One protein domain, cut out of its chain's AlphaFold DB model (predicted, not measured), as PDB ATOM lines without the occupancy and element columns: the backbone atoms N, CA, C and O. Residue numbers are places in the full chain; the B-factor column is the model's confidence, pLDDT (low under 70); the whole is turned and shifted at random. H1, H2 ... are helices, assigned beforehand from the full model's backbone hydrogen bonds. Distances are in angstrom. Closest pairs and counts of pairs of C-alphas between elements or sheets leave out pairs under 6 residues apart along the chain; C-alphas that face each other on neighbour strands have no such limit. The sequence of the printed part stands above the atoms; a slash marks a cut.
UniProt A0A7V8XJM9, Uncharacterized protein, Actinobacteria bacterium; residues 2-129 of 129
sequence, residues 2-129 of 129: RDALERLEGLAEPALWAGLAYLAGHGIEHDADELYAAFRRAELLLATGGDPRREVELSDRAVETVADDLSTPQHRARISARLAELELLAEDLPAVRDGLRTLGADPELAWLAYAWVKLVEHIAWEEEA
ATOM      1  N   ARG A   2     -54.760   7.661  40.263       87.62
ATOM      2  CA  ARG A   2     -55.055   7.483  41.698       87.62
ATOM      3  C   ARG A   2     -55.962   6.280  41.998       87.62
ATOM      4  O   ARG A   2     -55.546   5.417  42.753       87.62
ATOM      5  N   ASP A   3     -57.091   6.140  41.305       92.69
ATOM      6  CA  ASP A   3     -57.995   4.991  41.494       92.69
ATOM      7  C   ASP A   3     -57.307   3.634  41.253       92.69
ATOM      8  O   ASP A   3     -57.736   2.608  41.773       92.69
ATOM      9  N   ALA A   4     -56.278   3.584  40.397       93.88
ATOM     10  CA  ALA A   4     -55.523   2.355  40.163       93.88
ATOM     11  C   ALA A   4     -54.622   2.041  41.365       93.88
ATOM     12  O   ALA A   4     -54.619   0.907  41.824       93.88
ATOM     13  N   LEU A   5     -53.942   3.049  41.918       95.56
ATOM     14  CA  LEU A   5     -53.141   2.913  43.138       95.56
ATOM     15  C   LEU A   5     -54.005   2.500  44.338       95.56
ATOM     16  O   LEU A   5     -53.632   1.595  45.073       95.56
ATOM     17  N   GLU A   6     -55.196   3.077  44.491       95.75
ATOM     18  CA  GLU A   6     -56.133   2.711  45.566       95.75
ATOM     19  C   GLU A   6     -56.548   1.233  45.516       95.75
ATOM     20  O   GLU A   6     -56.722   0.606  46.558       95.75
ATOM     21  N   ARG A   7     -56.666   0.640  44.318       95.38
ATOM     22  CA  ARG A   7     -56.942  -0.801  44.175       95.38
ATOM     23  C   ARG A   7     -55.765  -1.676  44.602       95.38
ATOM     24  O   ARG A   7     -55.990  -2.803  45.032       95.38
ATOM     25  N   LEU A   8     -54.537  -1.179  44.468       96.62
ATOM     26  CA  LEU A   8     -53.331  -1.922  44.829       96.62
ATOM     27  C   LEU A   8     -53.074  -1.926  46.339       96.62
ATOM     28  O   LEU A   8     -52.473  -2.870  46.833       96.62
ATOM     29  N   GLU A   9     -53.569  -0.933  47.076       96.25
ATOM     30  CA  GLU A   9     -53.318  -0.762  48.518       96.25
ATOM     31  C   GLU A   9     -53.694  -1.979  49.382       96.25
ATOM     32  O   GLU A   9     -53.101  -2.202  50.432       96.25
ATOM     33  N   GLY A  10     -54.660  -2.793  48.944       93.12
ATOM     34  CA  GLY A  10     -55.071  -4.012  49.648       93.12
ATOM     35  C   GLY A  10     -54.319  -5.286  49.249       93.12
ATOM     36  O   GLY A  10     -54.638  -6.353  49.774       93.12
ATOM     37  N   LEU A  11     -53.385  -5.217  48.297       95.75
ATOM     38  CA  LEU A  11     -52.689  -6.393  47.777       95.75
ATOM     39  C   LEU A  11     -51.465  -6.747  48.621       95.75
ATOM     40  O   LEU A  11     -50.717  -5.880  49.070       95.75
ATOM     41  N   ALA A  12     -51.235  -8.047  48.783       94.31
ATOM     42  CA  ALA A  12     -49.994  -8.563  49.337       94.31
ATOM     43  C   ALA A  12     -48.890  -8.616  48.269       94.31
ATOM     44  O   ALA A  12     -49.145  -8.606  47.063       94.31
ATOM     45  N   GLU A  13     -47.646  -8.717  48.719       91.81
ATOM     46  CA  GLU A  13     -46.511  -9.028  47.853       91.81
ATOM     47  C   GLU A  13     -46.573 -10.503  47.405       91.81
ATOM     48  O   GLU A  13     -47.030 -11.351  48.177       91.81
ATOM     49  N   PRO A  14     -46.133 -10.833  46.175       93.62
ATOM     50  CA  PRO A  14     -45.547  -9.944  45.161       93.62
ATOM     51  C   PRO A  14     -46.577  -9.225  44.265       93.62
ATOM     52  O   PRO A  14     -46.193  -8.421  43.417       93.62
ATOM     53  N   ALA A  15     -47.882  -9.470  44.439       94.06
ATOM     54  CA  ALA A  15     -48.934  -8.907  43.582       94.06
ATOM     55  C   ALA A  15     -48.986  -7.367  43.616       94.06
ATOM     56  O   ALA A  15     -49.210  -6.730  42.585       94.06
ATOM     57  N   LEU A  16     -48.717  -6.761  44.777       97.50
ATOM     58  CA  LEU A  16     -48.550  -5.311  44.902       97.50
ATOM     59  C   LEU A  16     -47.436  -4.790  43.978       97.50
ATOM     60  O   LEU A  16     -47.660  -3.856  43.208       97.50
ATOM     61  N   TRP A  17     -46.254  -5.409  44.011       97.94
ATOM     62  CA  TRP A  17     -45.119  -4.998  43.180       97.94
ATOM     63  C   TRP A  17     -45.412  -5.158  41.691       97.94
ATOM     64  O   TRP A  17     -45.117  -4.250  40.917       97.94
ATOM     65  N   ALA A  18     -46.053  -6.260  41.299       95.19
ATOM     66  CA  ALA A  18     -46.531  -6.471  39.935       95.19
ATOM     67  C   ALA A  18     -47.451  -5.337  39.468       95.19
ATOM     68  O   ALA A  18     -47.219  -4.743  38.417       95.19
ATOM     69  N   GLY A  19     -48.459  -4.978  40.266       97.12
ATOM     70  CA  GLY A  19     -49.375  -3.890  39.923       97.12
ATOM     71  C   GLY A  19     -48.671  -2.540  39.765       97.12
ATOM     72  O   GLY A  19     -48.947  -1.800  38.820       97.12
ATOM     73  N   LEU A  20     -47.720  -2.225  40.647       98.19
ATOM     74  CA  LEU A  20     -46.942  -0.986  40.563       98.19
ATOM     75  C   LEU A  20     -46.011  -0.972  39.345       98.19
ATOM     76  O   LEU A  20     -45.953   0.031  38.633       98.19
ATOM     77  N   ALA A  21     -45.329  -2.083  39.070       97.50
ATOM     78  CA  ALA A  21     -44.457  -2.232  37.911       97.50
ATOM     79  C   ALA A  21     -45.244  -2.176  36.591       97.50
ATOM     80  O   ALA A  21     -44.799  -1.540  35.638       97.50
ATOM     81  N   TYR A  22     -46.450  -2.748  36.552       96.69
ATOM     82  CA  TYR A  22     -47.377  -2.624  35.427       96.69
ATOM     83  C   TYR A  22     -47.762  -1.164  35.157       96.69
ATOM     84  O   TYR A  22     -47.658  -0.687  34.026       96.69
ATOM     85  N   LEU A  23     -48.159  -0.424  36.200       97.25
ATOM     86  CA  LEU A  23     -48.489   0.998  36.072       97.25
ATOM     87  C   LEU A  23     -47.274   1.828  35.635       97.25
ATOM     88  O   LEU A  23     -47.415   2.720  34.797       97.25
ATOM     89  N   ALA A  24     -46.086   1.529  36.163       97.25
ATOM     90  CA  ALA A  24     -44.852   2.219  35.799       97.25
ATOM     91  C   ALA A  24     -44.395   1.908  34.364       97.25
ATOM     92  O   ALA A  24     -43.887   2.786  33.665       97.25
ATOM     93  N   GLY A  25     -44.613   0.676  33.905       95.81
ATOM     94  CA  GLY A  25     -44.330   0.237  32.543       95.81
ATOM     95  C   GLY A  25     -45.356   0.704  31.509       95.81
ATOM     96  O   GLY A  25     -45.160   0.498  30.312       95.81
ATOM     97  N   HIS A  26     -46.440   1.364  31.932       93.19
ATOM     98  CA  HIS A  26     -47.490   1.797  31.020       93.19
ATOM     99  C   HIS A  26     -46.955   2.742  29.923       93.19
ATOM    100  O   HIS A  26     -46.322   3.781  30.168       93.19
ATOM    101  N   GLY A  27     -47.221   2.372  28.669       90.38
ATOM    102  CA  GLY A  27     -46.743   3.087  27.485       90.38
ATOM    103  C   GLY A  27     -45.257   2.884  27.175       90.38
ATOM    104  O   GLY A  27     -44.678   3.724  26.490       90.38
ATOM    105  N   ILE A  28     -44.619   1.843  27.718       94.81
ATOM    106  CA  ILE A  28     -43.428   1.254  27.097       94.81
ATOM    107  C   ILE A  28     -43.905   0.449  25.889       94.81
ATOM    108  O   ILE A  28     -44.722  -0.460  26.029       94.81
ATOM    109  N   GLU A  29     -43.415   0.812  24.710       93.19
ATOM    110  CA  GLU A  29     -43.678   0.087  23.472       93.19
ATOM    111  C   GLU A  29     -42.529  -0.888  23.239       93.19
ATOM    112  O   GLU A  29     -41.372  -0.481  23.152       93.19
ATOM    113  N   HIS A  30     -42.858  -2.175  23.161       93.00
ATOM    114  CA  HIS A  30     -41.921  -3.210  22.748       93.00
ATOM    115  C   HIS A  30     -42.146  -3.525  21.279       93.00
ATOM    116  O   HIS A  30     -43.290  -3.507  20.812       93.00
ATOM    117  N   ASP A  31     -41.073  -3.857  20.566       93.44
ATOM    118  CA  ASP A  31     -41.220  -4.497  19.269       93.44
ATOM    119  C   ASP A  31     -41.966  -5.829  19.446       93.44
ATOM    120  O   ASP A  31     -41.667  -6.614  20.351       93.44
ATOM    121  N   ALA A  32     -42.987  -6.059  18.620       92.81
ATOM    122  CA  ALA A  32     -43.855  -7.219  18.779       92.81
ATOM    123  C   ALA A  32     -43.096  -8.530  18.530       92.81
ATOM    124  O   ALA A  32     -43.293  -9.495  19.269       92.81
ATOM    125  N   ASP A  33     -42.208  -8.566  17.535       94.75
ATOM    126  CA  ASP A  33     -41.456  -9.771  17.193       94.75
ATOM    127  C   ASP A  33     -40.435 -10.103  18.286       94.75
ATOM    128  O   ASP A  33     -40.304 -11.272  18.668       94.75
ATOM    129  N   GLU A  34     -39.758  -9.090  18.837       94.19
ATOM    130  CA  GLU A  34     -38.856  -9.244  19.986       94.19
ATOM    131  C   GLU A  34     -39.607  -9.726  21.233       94.19
ATOM    132  O   GLU A  34     -39.164 -10.671  21.894       94.19
ATOM    133  N   LEU A  35     -40.783  -9.149  21.510       95.00
ATOM    134  CA  LEU A  35     -41.623  -9.526  22.644       95.00
ATOM    135  C   LEU A  35     -42.086 -10.986  22.545       95.00
ATOM    136  O   LEU A  35     -41.893 -11.765  23.480       95.00
ATOM    137  N   TYR A  36     -42.623 -11.398  21.394       94.88
ATOM    138  CA  TYR A  36     -43.019 -12.791  21.184       94.88
ATOM    139  C   TYR A  36     -41.819 -13.743  21.195       94.88
ATOM    140  O   TYR A  36     -41.932 -14.885  21.643       94.88
ATOM    141  N   ALA A  37     -40.654 -13.312  20.706       96.06
ATOM    142  CA  ALA A  37     -39.443 -14.119  20.781       96.06
ATOM    143  C   ALA A  37     -38.963 -14.323  22.223       96.06
ATOM    144  O   ALA A  37     -38.484 -15.416  22.532       96.06
ATOM    145  N   ALA A  38     -39.077 -13.311  23.088       97.12
ATOM    146  CA  ALA A  38     -38.784 -13.422  24.517       97.12
ATOM    147  C   ALA A  38     -39.738 -14.413  25.198       97.12
ATOM    148  O   ALA A  38     -39.295 -15.353  25.859       97.12
ATOM    149  N   PHE A  39     -41.042 -14.282  24.944       95.69
ATOM    150  CA  PHE A  39     -42.052 -15.168  25.519       95.69
ATOM    151  C   PHE A  39     -41.875 -16.631  25.124       95.69
ATOM    152  O   PHE A  39     -41.790 -17.482  26.005       95.69
ATOM    153  N   ARG A  40     -41.679 -16.936  23.835       93.81
ATOM    154  CA  ARG A  40     -41.426 -18.321  23.396       93.81
ATOM    155  C   ARG A  40     -40.228 -18.951  24.106       93.81
ATOM    156  O   ARG A  40     -40.224 -20.144  24.390       93.81
ATOM    157  N   ARG A  41     -39.177 -18.174  24.385       95.00
ATOM    158  CA  ARG A  41     -37.998 -18.673  25.113       95.00
ATOM    159  C   ARG A  41     -38.302 -18.911  26.588       95.00
ATOM    160  O   ARG A  41     -37.860 -19.923  27.128       95.00
ATOM    161  N   ALA A  42     -39.096 -18.042  27.203       94.69
ATOM    162  CA  ALA A  42     -39.589 -18.223  28.563       94.69
ATOM    163  C   ALA A  42     -40.447 -19.493  28.696       94.69
ATOM    164  O   ALA A  42     -40.214 -20.301  29.593       94.69
ATOM    165  N   GLU A  43     -41.364 -19.735  27.759       92.12
ATOM    166  CA  GLU A  43     -42.197 -20.944  27.725       92.12
ATOM    167  C   GLU A  43     -41.369 -22.223  27.589       92.12
ATOM    168  O   GLU A  43     -41.627 -23.212  28.277       92.12
ATOM    169  N   LEU A  44     -40.329 -22.207  26.747       91.19
ATOM    170  CA  LEU A  44     -39.402 -23.334  26.635       91.19
ATOM    171  C   LEU A  44     -38.716 -23.630  27.976       91.19
ATOM    172  O   LEU A  44     -38.560 -24.796  28.335       91.19
ATOM    173  N   LEU A  45     -38.342 -22.602  28.744       91.62
ATOM    174  CA  LEU A  45     -37.769 -22.783  30.081       91.62
ATOM    175  C   LEU A  45     -38.796 -23.356  31.063       91.62
ATOM    176  O   LEU A  45     -38.469 -24.289  31.798       91.62
ATOM    177  N   LEU A  46     -40.039 -22.870  31.039       89.44
ATOM    178  CA  LEU A  46     -41.120 -23.413  31.870       89.44
ATOM    179  C   LEU A  46     -41.371 -24.897  31.564       89.44
ATOM    180  O   LEU A  46     -41.423 -25.712  32.485       89.44
ATOM    181  N   ALA A  47     -41.397 -25.272  30.283       87.44
ATOM    182  CA  ALA A  47     -41.558 -26.659  29.844       87.44
ATOM    183  C   ALA A  47     -40.405 -27.578  30.288       87.44
ATOM    184  O   ALA A  47     -40.610 -28.771  30.508       87.44
ATOM    185  N   THR A  48     -39.183 -27.051  30.454       82.75
ATOM    186  CA  THR A  48     -38.061 -27.845  30.996       82.75
ATOM    187  C   THR A  48     -38.174 -28.096  32.502       82.75
ATOM    188  O   THR A  48     -37.575 -29.047  33.005       82.75
ATOM    189  N   GLY A  49     -38.945 -27.270  33.216       70.75
ATOM    190  CA  GLY A  49     -39.172 -27.363  34.659       70.75
ATOM    191  C   GLY A  49     -40.389 -28.199  35.070       70.75
ATOM    192  O   GLY A  49     -40.614 -28.365  36.268       70.75
ATOM    193  N   GLY A  50     -41.168 -28.724  34.119       77.38
ATOM    194  CA  GLY A  50     -42.383 -29.493  34.394       77.38
ATOM    195  C   GLY A  50     -43.556 -29.035  33.532       77.38
ATOM    196  O   GLY A  50     -43.429 -28.946  32.315       77.38
ATOM    197  N   ASP A  51     -44.704 -28.783  34.161       75.81
ATOM    198  CA  ASP A  51     -45.871 -28.250  33.458       75.81
ATOM    199  C   ASP A  51     -45.607 -26.791  33.041       75.81
ATOM    200  O   ASP A  51     -45.451 -25.943  33.924       75.81
ATOM    201  N   PRO A  52     -45.564 -26.463  31.734       72.69
ATOM    202  CA  PRO A  52     -45.399 -25.085  31.276       72.69
ATOM    203  C   PRO A  52     -46.564 -24.173  31.680       72.69
ATOM    204  O   PRO A  52     -46.436 -22.959  31.571       72.69
ATOM    205  N   ARG A  53     -47.679 -24.750  32.147       74.19
ATOM    206  CA  ARG A  53     -48.872 -24.042  32.629       74.19
ATOM    207  C   ARG A  53     -48.919 -23.876  34.145       74.19
ATOM    208  O   ARG A  53     -49.950 -23.495  34.692       74.19
ATOM    209  N   ARG A  54     -47.840 -24.207  34.859       82.44
ATOM    210  CA  ARG A  54     -47.774 -23.919  36.294       82.44
ATOM    211  C   ARG A  54     -47.827 -22.411  36.539       82.44
ATOM    212  O   ARG A  54     -47.426 -21.622  35.687       82.44
ATOM    213  N   GLU A  55     -48.239 -22.034  37.743       85.25
ATOM    214  CA  GLU A  55     -48.118 -20.653  38.202       85.25
ATOM    215  C   GLU A  55     -46.656 -20.187  38.076       85.25
ATOM    216  O   GLU A  55     -45.722 -20.893  38.482       85.25
ATOM    217  N   VAL A  56     -46.469 -19.026  37.443       90.69
ATOM    218  CA  VAL A  56     -45.157 -18.404  37.254       90.69
ATOM    219  C   VAL A  56     -44.850 -17.564  38.481       90.69
ATOM    220  O   VAL A  56     -45.592 -16.636  38.800       90.69
ATOM    221  N   GLU A  57     -43.736 -17.852  39.136       92.06
ATOM    222  CA  GLU A  57     -43.239 -17.073  40.264       92.06
ATOM    223  C   GLU A  57     -42.326 -15.943  39.775       92.06
ATOM    224  O   GLU A  57     -41.614 -16.078  38.782       92.06
ATOM    225  N   LEU A  58     -42.284 -14.829  40.512       93.56
ATOM    226  CA  LEU A  58     -41.416 -13.688  40.194       93.56
ATOM    227  C   LEU A  58     -39.927 -14.076  40.085       93.56
ATOM    228  O   LEU A  58     -39.196 -13.496  39.290       93.56
ATOM    229  N   SER A  59     -39.482 -15.058  40.874       91.50
ATOM    230  CA  SER A  59     -38.104 -15.568  40.884       91.50
ATOM    231  C   SER A  59     -37.826 -16.656  39.843       91.50
ATOM    232  O   SER A  59     -36.759 -17.269  39.867       91.50
ATOM    233  N   ASP A  60     -38.775 -16.958  38.956       93.69
ATOM    234  CA  ASP A  60     -38.555 -17.965  37.929       93.69
ATOM    235  C   ASP A  60     -37.523 -17.507  36.895       93.69
ATOM    236  O   ASP A  60     -37.563 -16.393  36.379       93.69
ATOM    237  N   ARG A  61     -36.665 -18.437  36.465       94.44
ATOM    238  CA  ARG A  61     -35.710 -18.208  35.362       94.44
ATOM    239  C   ARG A  61     -36.364 -17.756  34.057       94.44
ATOM    240  O   ARG A  61     -35.728 -17.105  33.231       94.44
ATOM    241  N   ALA A  62     -37.624 -18.135  33.852       95.31
ATOM    242  CA  ALA A  62     -38.416 -17.670  32.724       95.31
ATOM    243  C   ALA A  62     -38.637 -16.147  32.793       95.31
ATOM    244  O   ALA A  62     -38.498 -15.473  31.777       95.31
ATOM    245  N   VAL A  63     -38.890 -15.603  33.989       96.88
ATOM    246  CA  VAL A  63     -39.021 -14.159  34.228       96.88
ATOM    247  C   VAL A  63     -37.689 -13.452  34.015       96.88
ATOM    248  O   VAL A  63     -37.657 -12.457  33.299       96.88
ATOM    249  N   GLU A  64     -36.595 -13.983  34.570       96.94
ATOM    250  CA  GLU A  64     -35.244 -13.431  34.370       96.94
ATOM    251  C   GLU A  64     -34.901 -13.327  32.875       96.94
ATOM    252  O   GLU A  64     -34.421 -12.300  32.410       96.94
ATOM    253  N   THR A  65     -35.240 -14.357  32.096       97.06
ATOM    254  CA  THR A  65     -34.999 -14.372  30.645       97.06
ATOM    255  C   THR A  65     -35.801 -13.288  29.922       97.06
ATOM    256  O   THR A  65     -35.240 -12.554  29.113       97.06
ATOM    257  N   VAL A  66     -37.097 -13.139  30.233       97.62
ATOM    258  CA  VAL A  66     -37.928 -12.063  29.656       97.62
ATOM    259  C   VAL A  66     -37.400 -10.690  30.064       97.62
ATOM    260  O   VAL A  66     -37.375  -9.769  29.248       97.62
ATOM    261  N   ALA A  67     -36.972 -10.541  31.318       97.62
ATOM    262  CA  ALA A  67     -36.394  -9.305  31.809       97.62
ATOM    263  C   ALA A  67     -35.141  -8.938  31.008       97.62
ATOM    264  O   ALA A  67     -35.076  -7.823  30.493       97.62
ATOM    265  N   ASP A  68     -34.202  -9.864  30.837       97.50
ATOM    266  CA  ASP A  68     -32.981  -9.636  30.060       97.50
ATOM    267  C   ASP A  68     -33.285  -9.252  28.607       97.50
ATOM    268  O   ASP A  68     -32.703  -8.304  28.079       97.50
ATOM    269  N   ASP A  69     -34.240  -9.937  27.980       97.19
ATOM    270  CA  ASP A  69     -34.597  -9.724  26.578       97.19
ATOM    271  C   ASP A  69     -35.206  -8.357  26.290       97.19
ATOM    272  O   ASP A  69     -34.914  -7.742  25.266       97.19
ATOM    273  N   LEU A  70     -36.073  -7.883  27.184       95.81
ATOM    274  CA  LEU A  70     -36.793  -6.622  27.006       95.81
ATOM    275  C   LEU A  70     -36.000  -5.415  27.533       95.81
ATOM    276  O   LEU A  70     -36.447  -4.263  27.417       95.81
ATOM    277  N   SER A  71     -34.861  -5.676  28.181       95.12
ATOM    278  CA  SER A  71     -34.067  -4.681  28.891       95.12
ATOM    279  C   SER A  71     -33.338  -3.767  27.915       95.12
ATOM    280  O   SER A  71     -32.313  -4.107  27.327       95.12
ATOM    281  N   THR A  72     -33.838  -2.538  27.799       96.19
ATOM    282  CA  THR A  72     -33.102  -1.434  27.180       96.19
ATOM    283  C   THR A  72     -32.851  -0.341  28.217       96.19
ATOM    284  O   THR A  72     -33.700  -0.116  29.090       96.19
ATOM    285  N   PRO A  73     -31.730   0.404  28.141       96.19
ATOM    286  CA  PRO A  73     -31.485   1.530  29.045       96.19
ATOM    287  C   PRO A  73     -32.651   2.529  29.087       96.19
ATOM    288  O   PRO A  73     -32.963   3.081  30.140       96.19
ATOM    289  N   GLN A  74     -33.323   2.732  27.952       96.50
ATOM    290  CA  GLN A  74     -34.474   3.616  27.807       96.50
ATOM    291  C   GLN A  74     -35.699   3.088  28.564       96.50
ATOM    292  O   GLN A  74     -36.343   3.852  29.284       96.50
ATOM    293  N   HIS A  75     -36.010   1.793  28.442       97.12
ATOM    294  CA  HIS A  75     -37.131   1.175  29.155       97.12
ATOM    295  C   HIS A  75     -36.911   1.194  30.667       97.12
ATOM    296  O   HIS A  75     -37.804   1.609  31.408       97.12
ATOM    297  N   ARG A  76     -35.701   0.844  31.124       96.62
ATOM    298  CA  ARG A  76     -35.363   0.867  32.554       96.62
ATOM    299  C   ARG A  76     -35.478   2.274  33.135       96.62
ATOM    300  O   ARG A  76     -36.146   2.466  34.148       96.62
ATOM    301  N   ALA A  77     -34.912   3.273  32.451       95.88
ATOM    302  CA  ALA A  77     -35.013   4.669  32.872       95.88
ATOM    303  C   ALA A  77     -36.471   5.151  32.938       95.88
ATOM    304  O   ALA A  77     -36.837   5.899  33.847       95.88
ATOM    305  N   ARG A  78     -37.318   4.703  32.001       96.94
ATOM    306  CA  ARG A  78     -38.742   5.041  31.990       96.94
ATOM    307  C   ARG A  78     -39.484   4.451  33.186       96.94
ATOM    308  O   ARG A  78     -40.236   5.193  33.812       96.94
ATOM    309  N   ILE A  79     -39.253   3.184  33.536       97.00
ATOM    310  CA  ILE A  79     -39.859   2.586  34.737       97.00
ATOM    311  C   ILE A  79     -39.432   3.351  35.988       97.00
ATOM    312  O   ILE A  79     -40.294   3.780  36.750       97.00
ATOM    313  N   SER A  80     -38.132   3.603  36.174       96.44
ATOM    314  CA  SER A  80     -37.646   4.336  37.351       96.44
ATOM    315  C   SER A  80     -38.262   5.734  37.465       96.44
ATOM    316  O   SER A  80     -38.702   6.127  38.544       96.44
ATOM    317  N   ALA A  81     -38.351   6.474  36.355       96.56
ATOM    318  CA  ALA A  81     -38.985   7.791  36.340       96.56
ATOM    319  C   ALA A  81     -40.477   7.712  36.698       96.56
ATOM    320  O   ALA A  81     -40.964   8.504  37.505       96.56
ATOM    321  N   ARG A  82     -41.202   6.732  36.149       97.38
ATOM    322  CA  ARG A  82     -42.628   6.552  36.438       97.38
ATOM    323  C   ARG A  82     -42.897   6.118  37.872       97.38
ATOM    324  O   ARG A  82     -43.855   6.608  38.456       97.38
ATOM    325  N   LEU A  83     -42.063   5.266  38.467       97.56
ATOM    326  CA  LEU A  83     -42.188   4.906  39.884       97.56
ATOM    327  C   LEU A  83     -42.074   6.143  40.786       97.56
ATOM    328  O   LEU A  83     -42.904   6.324  41.675       97.56
ATOM    329  N   ALA A  84     -41.120   7.035  40.503       96.00
ATOM    330  CA  ALA A  84     -40.971   8.289  41.239       96.00
ATOM    331  C   ALA A  84     -42.194   9.212  41.079       96.00
ATOM    332  O   ALA A  84     -42.640   9.824  42.045       96.00
ATOM    333  N   GLU A  85     -42.781   9.293  39.879       95.31
ATOM    334  CA  GLU A  85     -44.024  10.044  39.654       95.31
ATOM    335  C   GLU A  85     -45.214   9.453  40.424       95.31
ATOM    336  O   GLU A  85     -46.020  10.200  40.980       95.31
ATOM    337  N   LEU A  86     -45.333   8.122  40.468       96.12
ATOM    338  CA  LEU A  86     -46.398   7.436  41.200       96.12
ATOM    339  C   LEU A  86     -46.265   7.631  42.715       96.12
ATOM    340  O   LEU A  86     -47.288   7.771  43.383       96.12
ATOM    341  N   GLU A  87     -45.042   7.703  43.257       94.94
ATOM    342  CA  GLU A  87     -44.818   7.919  44.698       94.94
ATOM    343  C   GLU A  87     -45.415   9.253  45.160       94.94
ATOM    344  O   GLU A  87     -46.050   9.318  46.213       94.94
ATOM    345  N   LEU A  88     -45.326  10.295  44.325       92.50
ATOM    346  CA  LEU A  88     -45.931  11.604  44.597       92.50
ATOM    347  C   LEU A  88     -47.467  11.562  44.669       92.50
ATOM    348  O   LEU A  88     -48.084  12.466  45.227       92.50
ATOM    349  N   LEU A  89     -48.101  10.533  44.098       92.56
ATOM    350  CA  LEU A  89     -49.556  10.366  44.087       92.56
ATOM    351  C   LEU A  89     -50.064   9.459  45.220       92.56
ATOM    352  O   LEU A  89     -51.279   9.373  45.410       92.56
ATOM    353  N   ALA A  90     -49.167   8.808  45.968       94.00
ATOM    354  CA  ALA A  90     -49.473   7.764  46.948       94.00
ATOM    355  C   ALA A  90     -49.428   8.238  48.418       94.00
ATOM    356  O   ALA A  90     -49.216   7.430  49.318       94.00
ATOM    357  N   GLU A  91     -49.606   9.540  48.683       87.50
ATOM    358  CA  GLU A  91     -49.429  10.142  50.020       87.50
ATOM    359  C   GLU A  91     -50.170   9.384  51.141       87.50
ATOM    360  O   GLU A  91     -49.546   9.012  52.139       87.50
ATOM    361  N   ASP A  92     -51.447   9.053  50.922       93.81
ATOM    362  CA  ASP A  92     -52.335   8.384  51.889       93.81
ATOM    363  C   ASP A  92     -52.459   6.860  51.686       93.81
ATOM    364  O   ASP A  92     -53.364   6.231  52.231       93.81
ATOM    365  N   LEU A  93     -51.569   6.260  50.892       97.12
ATOM    366  CA  LEU A  93     -51.588   4.837  50.543       97.12
ATOM    367  C   LEU A  93     -50.303   4.171  51.064       97.12
ATOM    368  O   LEU A  93     -49.312   4.099  50.332       97.12
ATOM    369  N   PRO A  94     -50.237   3.802  52.361       96.25
ATOM    370  CA  PRO A  94     -49.001   3.342  52.987       96.25
ATOM    371  C   PRO A  94     -48.392   2.107  52.317       96.25
ATOM    372  O   PRO A  94     -47.187   2.127  52.070       96.25
ATOM    373  N   ALA A  95     -49.181   1.080  51.983       97.00
ATOM    374  CA  ALA A  95     -48.652  -0.129  51.351       97.00
ATOM    375  C   ALA A  95     -48.107   0.177  49.950       97.00
ATOM    376  O   ALA A  95     -46.980  -0.191  49.625       97.00
ATOM    377  N   VAL A  96     -48.858   0.930  49.143       98.00
ATOM    378  CA  VAL A  96     -48.420   1.392  47.819       98.00
ATOM    379  C   VAL A  96     -47.147   2.219  47.913       98.00
ATOM    380  O   VAL A  96     -46.221   2.004  47.134       98.00
ATOM    381  N   ARG A  97     -47.072   3.163  48.852       97.12
ATOM    382  CA  ARG A  97     -45.907   4.035  49.013       97.12
ATOM    383  C   ARG A  97     -44.670   3.245  49.429       97.12
ATOM    384  O   ARG A  97     -43.587   3.502  48.909       97.12
ATOM    385  N   ASP A  98     -44.824   2.281  50.330       97.19
ATOM    386  CA  ASP A  98     -43.722   1.415  50.740       97.19
ATOM    387  C   ASP A  98     -43.289   0.500  49.582       97.19
ATOM    388  O   ASP A  98     -42.095   0.398  49.304       97.19
ATOM    389  N   GLY A  99     -44.233  -0.047  48.808       97.88
ATOM    390  CA  GLY A  99     -43.943  -0.790  47.578       97.88
ATOM    391  C   GLY A  99     -43.205   0.047  46.526       97.88
ATOM    392  O   GLY A  99     -42.212  -0.408  45.961       97.88
ATOM    393  N   LEU A 100     -43.628   1.293  46.291       98.00
ATOM    394  CA  LEU A 100     -42.975   2.218  45.356       98.00
ATOM    395  C   LEU A 100     -41.547   2.558  45.791       98.00
ATOM    396  O   LEU A 100     -40.656   2.607  44.948       98.00
ATOM    397  N   ARG A 101     -41.307   2.730  47.095       96.94
ATOM    398  CA  ARG A 101     -39.959   2.937  47.642       96.94
ATOM    399  C   ARG A 101     -39.080   1.709  47.492       96.94
ATOM    400  O   ARG A 101     -37.923   1.856  47.113       96.94
ATOM    401  N   THR A 102     -39.619   0.520  47.753       97.88
ATOM    402  CA  THR A 102     -38.907  -0.746  47.547       97.88
ATOM    403  C   THR A 102     -38.482  -0.893  46.087       97.88
ATOM    404  O   THR A 102     -37.298  -1.063  45.809       97.88
ATOM    405  N   LEU A 103     -39.413  -0.723  45.144       97.88
ATOM    406  CA  LEU A 103     -39.119  -0.800  43.711       97.88
ATOM    407  C   LEU A 103     -38.207   0.338  43.219       97.88
ATOM    408  O   LEU A 103     -37.387   0.140  42.328       97.88
ATOM    409  N   GLY A 104     -38.328   1.540  43.783       97.50
ATOM    410  CA  GLY A 104     -37.454   2.667  43.454       97.50
ATOM    411  C   GLY A 104     -36.024   2.488  43.970       97.50
ATOM    412  O   GLY A 104     -35.077   2.946  43.328       97.50
ATOM    413  N   ALA A 105     -35.858   1.814  45.111       97.81
ATOM    414  CA  ALA A 105     -34.559   1.485  45.690       97.81
ATOM    415  C   ALA A 105     -33.880   0.296  44.992       97.81
ATOM    416  O   ALA A 105     -32.649   0.230  44.984       97.81
ATOM    417  N   ASP A 106     -34.661  -0.603  44.388       97.88
ATOM    418  CA  ASP A 106     -34.176  -1.747  43.618       97.88
ATOM    419  C   ASP A 106     -34.726  -1.739  42.174       97.88
ATOM    420  O   ASP A 106     -35.759  -2.350  41.873       97.88
ATOM    421  N   PRO A 107     -34.023  -1.063  41.239       95.56
ATOM    422  CA  PRO A 107     -34.406  -1.032  39.830       95.56
ATOM    423  C   PRO A 107     -34.390  -2.403  39.139       95.56
ATOM    424  O   PRO A 107     -35.017  -2.555  38.088       95.56
ATOM    425  N   GLU A 108     -33.662  -3.384  39.682       96.88
ATOM    426  CA  GLU A 108     -33.657  -4.747  39.151       96.88
ATOM    427  C   GLU A 108     -34.964  -5.445  39.505       96.88
ATOM    428  O   GLU A 108     -35.660  -5.925  38.614       96.88
ATOM    429  N   LEU A 109     -35.373  -5.378  40.773       97.44
ATOM    430  CA  LEU A 109     -36.668  -5.888  41.215       97.44
ATOM    431  C   LEU A 109     -37.835  -5.230  40.464       97.44
ATOM    432  O   LEU A 109     -38.758  -5.921  40.039       97.44
ATOM    433  N   ALA A 110     -37.790  -3.911  40.253       97.94
ATOM    434  CA  ALA A 110     -38.805  -3.204  39.468       97.94
ATOM    435  C   ALA A 110     -38.911  -3.728  38.031       97.94
ATOM    436  O   ALA A 110     -40.011  -3.864  37.490       97.94
ATOM    437  N   TRP A 111     -37.767  -4.023  37.417       98.00
ATOM    438  CA  TRP A 111     -37.707  -4.540  36.059       98.00
ATOM    439  C   TRP A 111     -38.181  -5.998  35.976       98.00
ATOM    440  O   TRP A 111     -38.990  -6.327  35.108       98.00
ATOM    441  N   LEU A 112     -37.770  -6.846  36.923       98.06
ATOM    442  CA  LEU A 112     -38.244  -8.227  37.047       98.06
ATOM    443  C   LEU A 112     -39.756  -8.290  37.281       98.06
ATOM    444  O   LEU A 112     -40.444  -9.061  36.619       98.06
ATOM    445  N   ALA A 113     -40.301  -7.441  38.156       98.12
ATOM    446  CA  ALA A 113     -41.740  -7.367  38.401       98.12
ATOM    447  C   ALA A 113     -42.518  -6.958  37.141       98.12
ATOM    448  O   ALA A 113     -43.587  -7.504  36.870       98.12
ATOM    449  N   TYR A 114     -41.969  -6.043  36.335       98.19
ATOM    450  CA  TYR A 114     -42.556  -5.676  35.048       98.19
ATOM    451  C   TYR A 114     -42.533  -6.845  34.053       98.19
ATOM    452  O   TYR A 114     -43.562  -7.167  33.457       98.19
ATOM    453  N   ALA A 115     -41.385  -7.511  33.901       97.88
ATOM    454  CA  ALA A 115     -41.236  -8.674  33.029       97.88
ATOM    455  C   ALA A 115     -42.166  -9.827  33.437       97.88
ATOM    456  O   ALA A 115     -42.796 -10.446  32.579       97.88
ATOM    457  N   TRP A 116     -42.307 -10.065  34.743       97.75
ATOM    458  CA  TRP A 116     -43.207 -11.071  35.294       97.75
ATOM    459  C   TRP A 116     -44.655 -10.808  34.892       97.75
ATOM    460  O   TRP A 116     -45.302 -11.704  34.357       97.75
ATOM    461  N   VAL A 117     -45.143  -9.571  35.046       96.00
ATOM    462  CA  VAL A 117     -46.501  -9.216  34.608       96.00
ATOM    463  C   VAL A 117     -46.677  -9.427  33.109       96.00
ATOM    464  O   VAL A 117     -47.680 -10.001  32.703       96.00
ATOM    465  N   LYS A 118     -45.706  -9.026  32.277       95.81
ATOM    466  CA  LYS A 118     -45.784  -9.246  30.823       95.81
ATOM    467  C   LYS A 118     -45.895 -10.730  30.462       95.81
ATOM    468  O   LYS A 118     -46.653 -11.066  29.556       95.81
ATOM    469  N   LEU A 119     -45.161 -11.591  31.163       95.12
ATOM    470  CA  LEU A 119     -45.199 -13.034  30.950       95.12
ATOM    471  C   LEU A 119     -46.512 -13.658  31.448       95.12
ATOM    472  O   LEU A 119     -47.119 -14.439  30.723       95.12
ATOM    473  N   VAL A 120     -46.974 -13.288  32.647       93.81
ATOM    474  CA  VAL A 120     -48.254 -13.762  33.203       93.81
ATOM    475  C   VAL A 120     -49.422 -13.342  32.319       93.81
ATOM    476  O   VAL A 120     -50.287 -14.166  32.039       93.81
ATOM    477  N   GLU A 121     -49.428 -12.093  31.836       92.25
ATOM    478  CA  GLU A 121     -50.403 -11.643  30.842       92.25
ATOM    479  C   GLU A 121     -50.376 -12.584  29.641       92.25
ATOM    480  O   GLU A 121     -51.400 -13.181  29.330       92.25
ATOM    481  N   HIS A 122     -49.220 -12.759  28.994       92.44
ATOM    482  CA  HIS A 122     -49.105 -13.589  27.796       92.44
ATOM    483  C   HIS A 122     -49.651 -15.010  27.987       92.44
ATOM    484  O   HIS A 122     -50.436 -15.458  27.158       92.44
ATOM    485  N   ILE A 123     -49.292 -15.675  29.087       89.06
ATOM    486  CA  ILE A 123     -49.770 -17.029  29.387       89.06
ATOM    487  C   ILE A 123     -51.294 -17.044  29.543       89.06
ATOM    488  O   ILE A 123     -51.948 -17.916  28.979       89.06
ATOM    489  N   ALA A 124     -51.871 -16.060  30.239       87.19
ATOM    490  CA  ALA A 124     -53.322 -15.959  30.394       87.19
ATOM    491  C   ALA A 124     -54.045 -15.751  29.049       87.19
ATOM    492  O   ALA A 124     -55.094 -16.346  28.823       87.19
ATOM    493  N   TRP A 125     -53.477 -14.959  28.128       81.50
ATOM    494  CA  TRP A 125     -54.042 -14.778  26.780       81.50
ATOM    495  C   TRP A 125     -54.042 -16.080  25.959       81.50
ATOM    496  O   TRP A 125     -54.977 -16.311  25.198       81.50
ATOM    497  N   GLU A 126     -53.028 -16.937  26.112       77.31
ATOM    498  CA  GLU A 126     -52.943 -18.230  25.413       77.31
ATOM    499  C   GLU A 126     -53.870 -19.307  26.015       77.31
ATOM    500  O   GLU A 126     -54.204 -20.272  25.331       77.31
ATOM    501  N   GLU A 127     -54.318 -19.173  27.272       63.56
ATOM    502  CA  GLU A 127     -55.328 -20.079  27.853       63.56
ATOM    503  C   GLU A 127     -56.734 -19.862  27.271       63.56
ATOM    504  O   GLU A 127     -57.554 -20.784  27.268       63.56
ATOM    505  N   GLU A 128     -57.024 -18.649  26.794       60.84
ATOM    506  CA  GLU A 128     -58.337 -18.258  26.269       60.84
ATOM    507  C   GLU A 128     -58.487 -18.468  24.747       60.84
ATOM    508  O   GLU A 128     -59.616 -18.442  24.243       60.84
ATOM    509  N   ALA A 129     -57.375 -18.661  24.025       57.62
ATOM    510  CA  ALA A 129     -57.299 -18.762  22.561       57.62
ATOM    511  C   ALA A 129     -57.477 -20.197  22.025       57.62
ATOM    512  O   ALA A 129     -58.143 -20.340  20.968       57.62
TER     513      ALA A 129
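This is residues 2 to 129 of the 129 residues of an uncharacterized protein of Actinobacteria bacterium (UniProt A0A7V8XJM9). Two groups of helices stand at the two ends of the longest axis, and the long last helix, H7, bridges them: a four-helix group of H1, H2, H5 and H6 at one end, and the helical hairpin of H3 and H4 at the other. The first part of H7 crosses both H2 and H4, while H5 and H6 form a hairpin packed on H2, and H1 folds against H2. The printed part has 128 residues with seven named helices, H1 to H7 in order along the chain, and no named strand; the class is all helix. It is compact, with a radius of gyration of the C-alphas of 14.6 A, and spans 43 by 29 by 25 A.

H1, residues 2 to 8, and H2, residues 15 to 24, form a hairpin at a shallow tilt of 28 degrees; their closest C-alphas, of Leu 8 and Leu 16, are 5.9 A apart. H3, residues 32 to 48, and H4, residues 61 to 70, form another at 14 degrees, closest at Ala 42 and Ala 62, with C-alphas 4.4 A apart. H5, residues 73 to 87, touches H2 at a steep tilt of 69 degrees, only just short of about perpendicular, closest at the C-alphas of Ala 24 and Arg 82, 4.9 A. H6, residues 94 to 105, forms a hairpin with H5 at 28 degrees, closest at the C-alphas of Glu 87 and Arg 97, 5.9 A. H6 also touches H2, with the C-alphas of Trp 17 and Gly 99 closest at 6.2 A. H7, residues 107 to 128, touches H2 with residues 110 to 117 alone, about perpendicular at 81 degrees, closest at the C-alphas of Ala 21 and Tyr 114, 4.9 A. It touches H4 with residues 111 to 119 alone, at 76 degrees, closest at the C-alphas of Ala 67 and Ala 115, 5.0 A. H2 and H4 are apart. In H1 to H6 every O i to N i+4 pair is within hydrogen-bond range; in H7, 17 of 18 are.

H1 begins at C-alpha 2, (-55.055, 7.483, 41.698). H3 is 24.7 A long from first to last C-alpha, H5 21.5 A and H7 32.5 A. H7 begins at C-alpha 107, (-34.406, -1.032, 39.830), and ends at C-alpha 128, (-58.337, -18.258, 26.269).

The two C-alphas farthest apart, of Thr 48 and Asp 92, are 44.2 A apart. The printed part has no cut. The link from H3 to H4, residues 49 to 60, is long. Mean pLDDT of the printed part is 93.1; residues 127 to 129 are under 70.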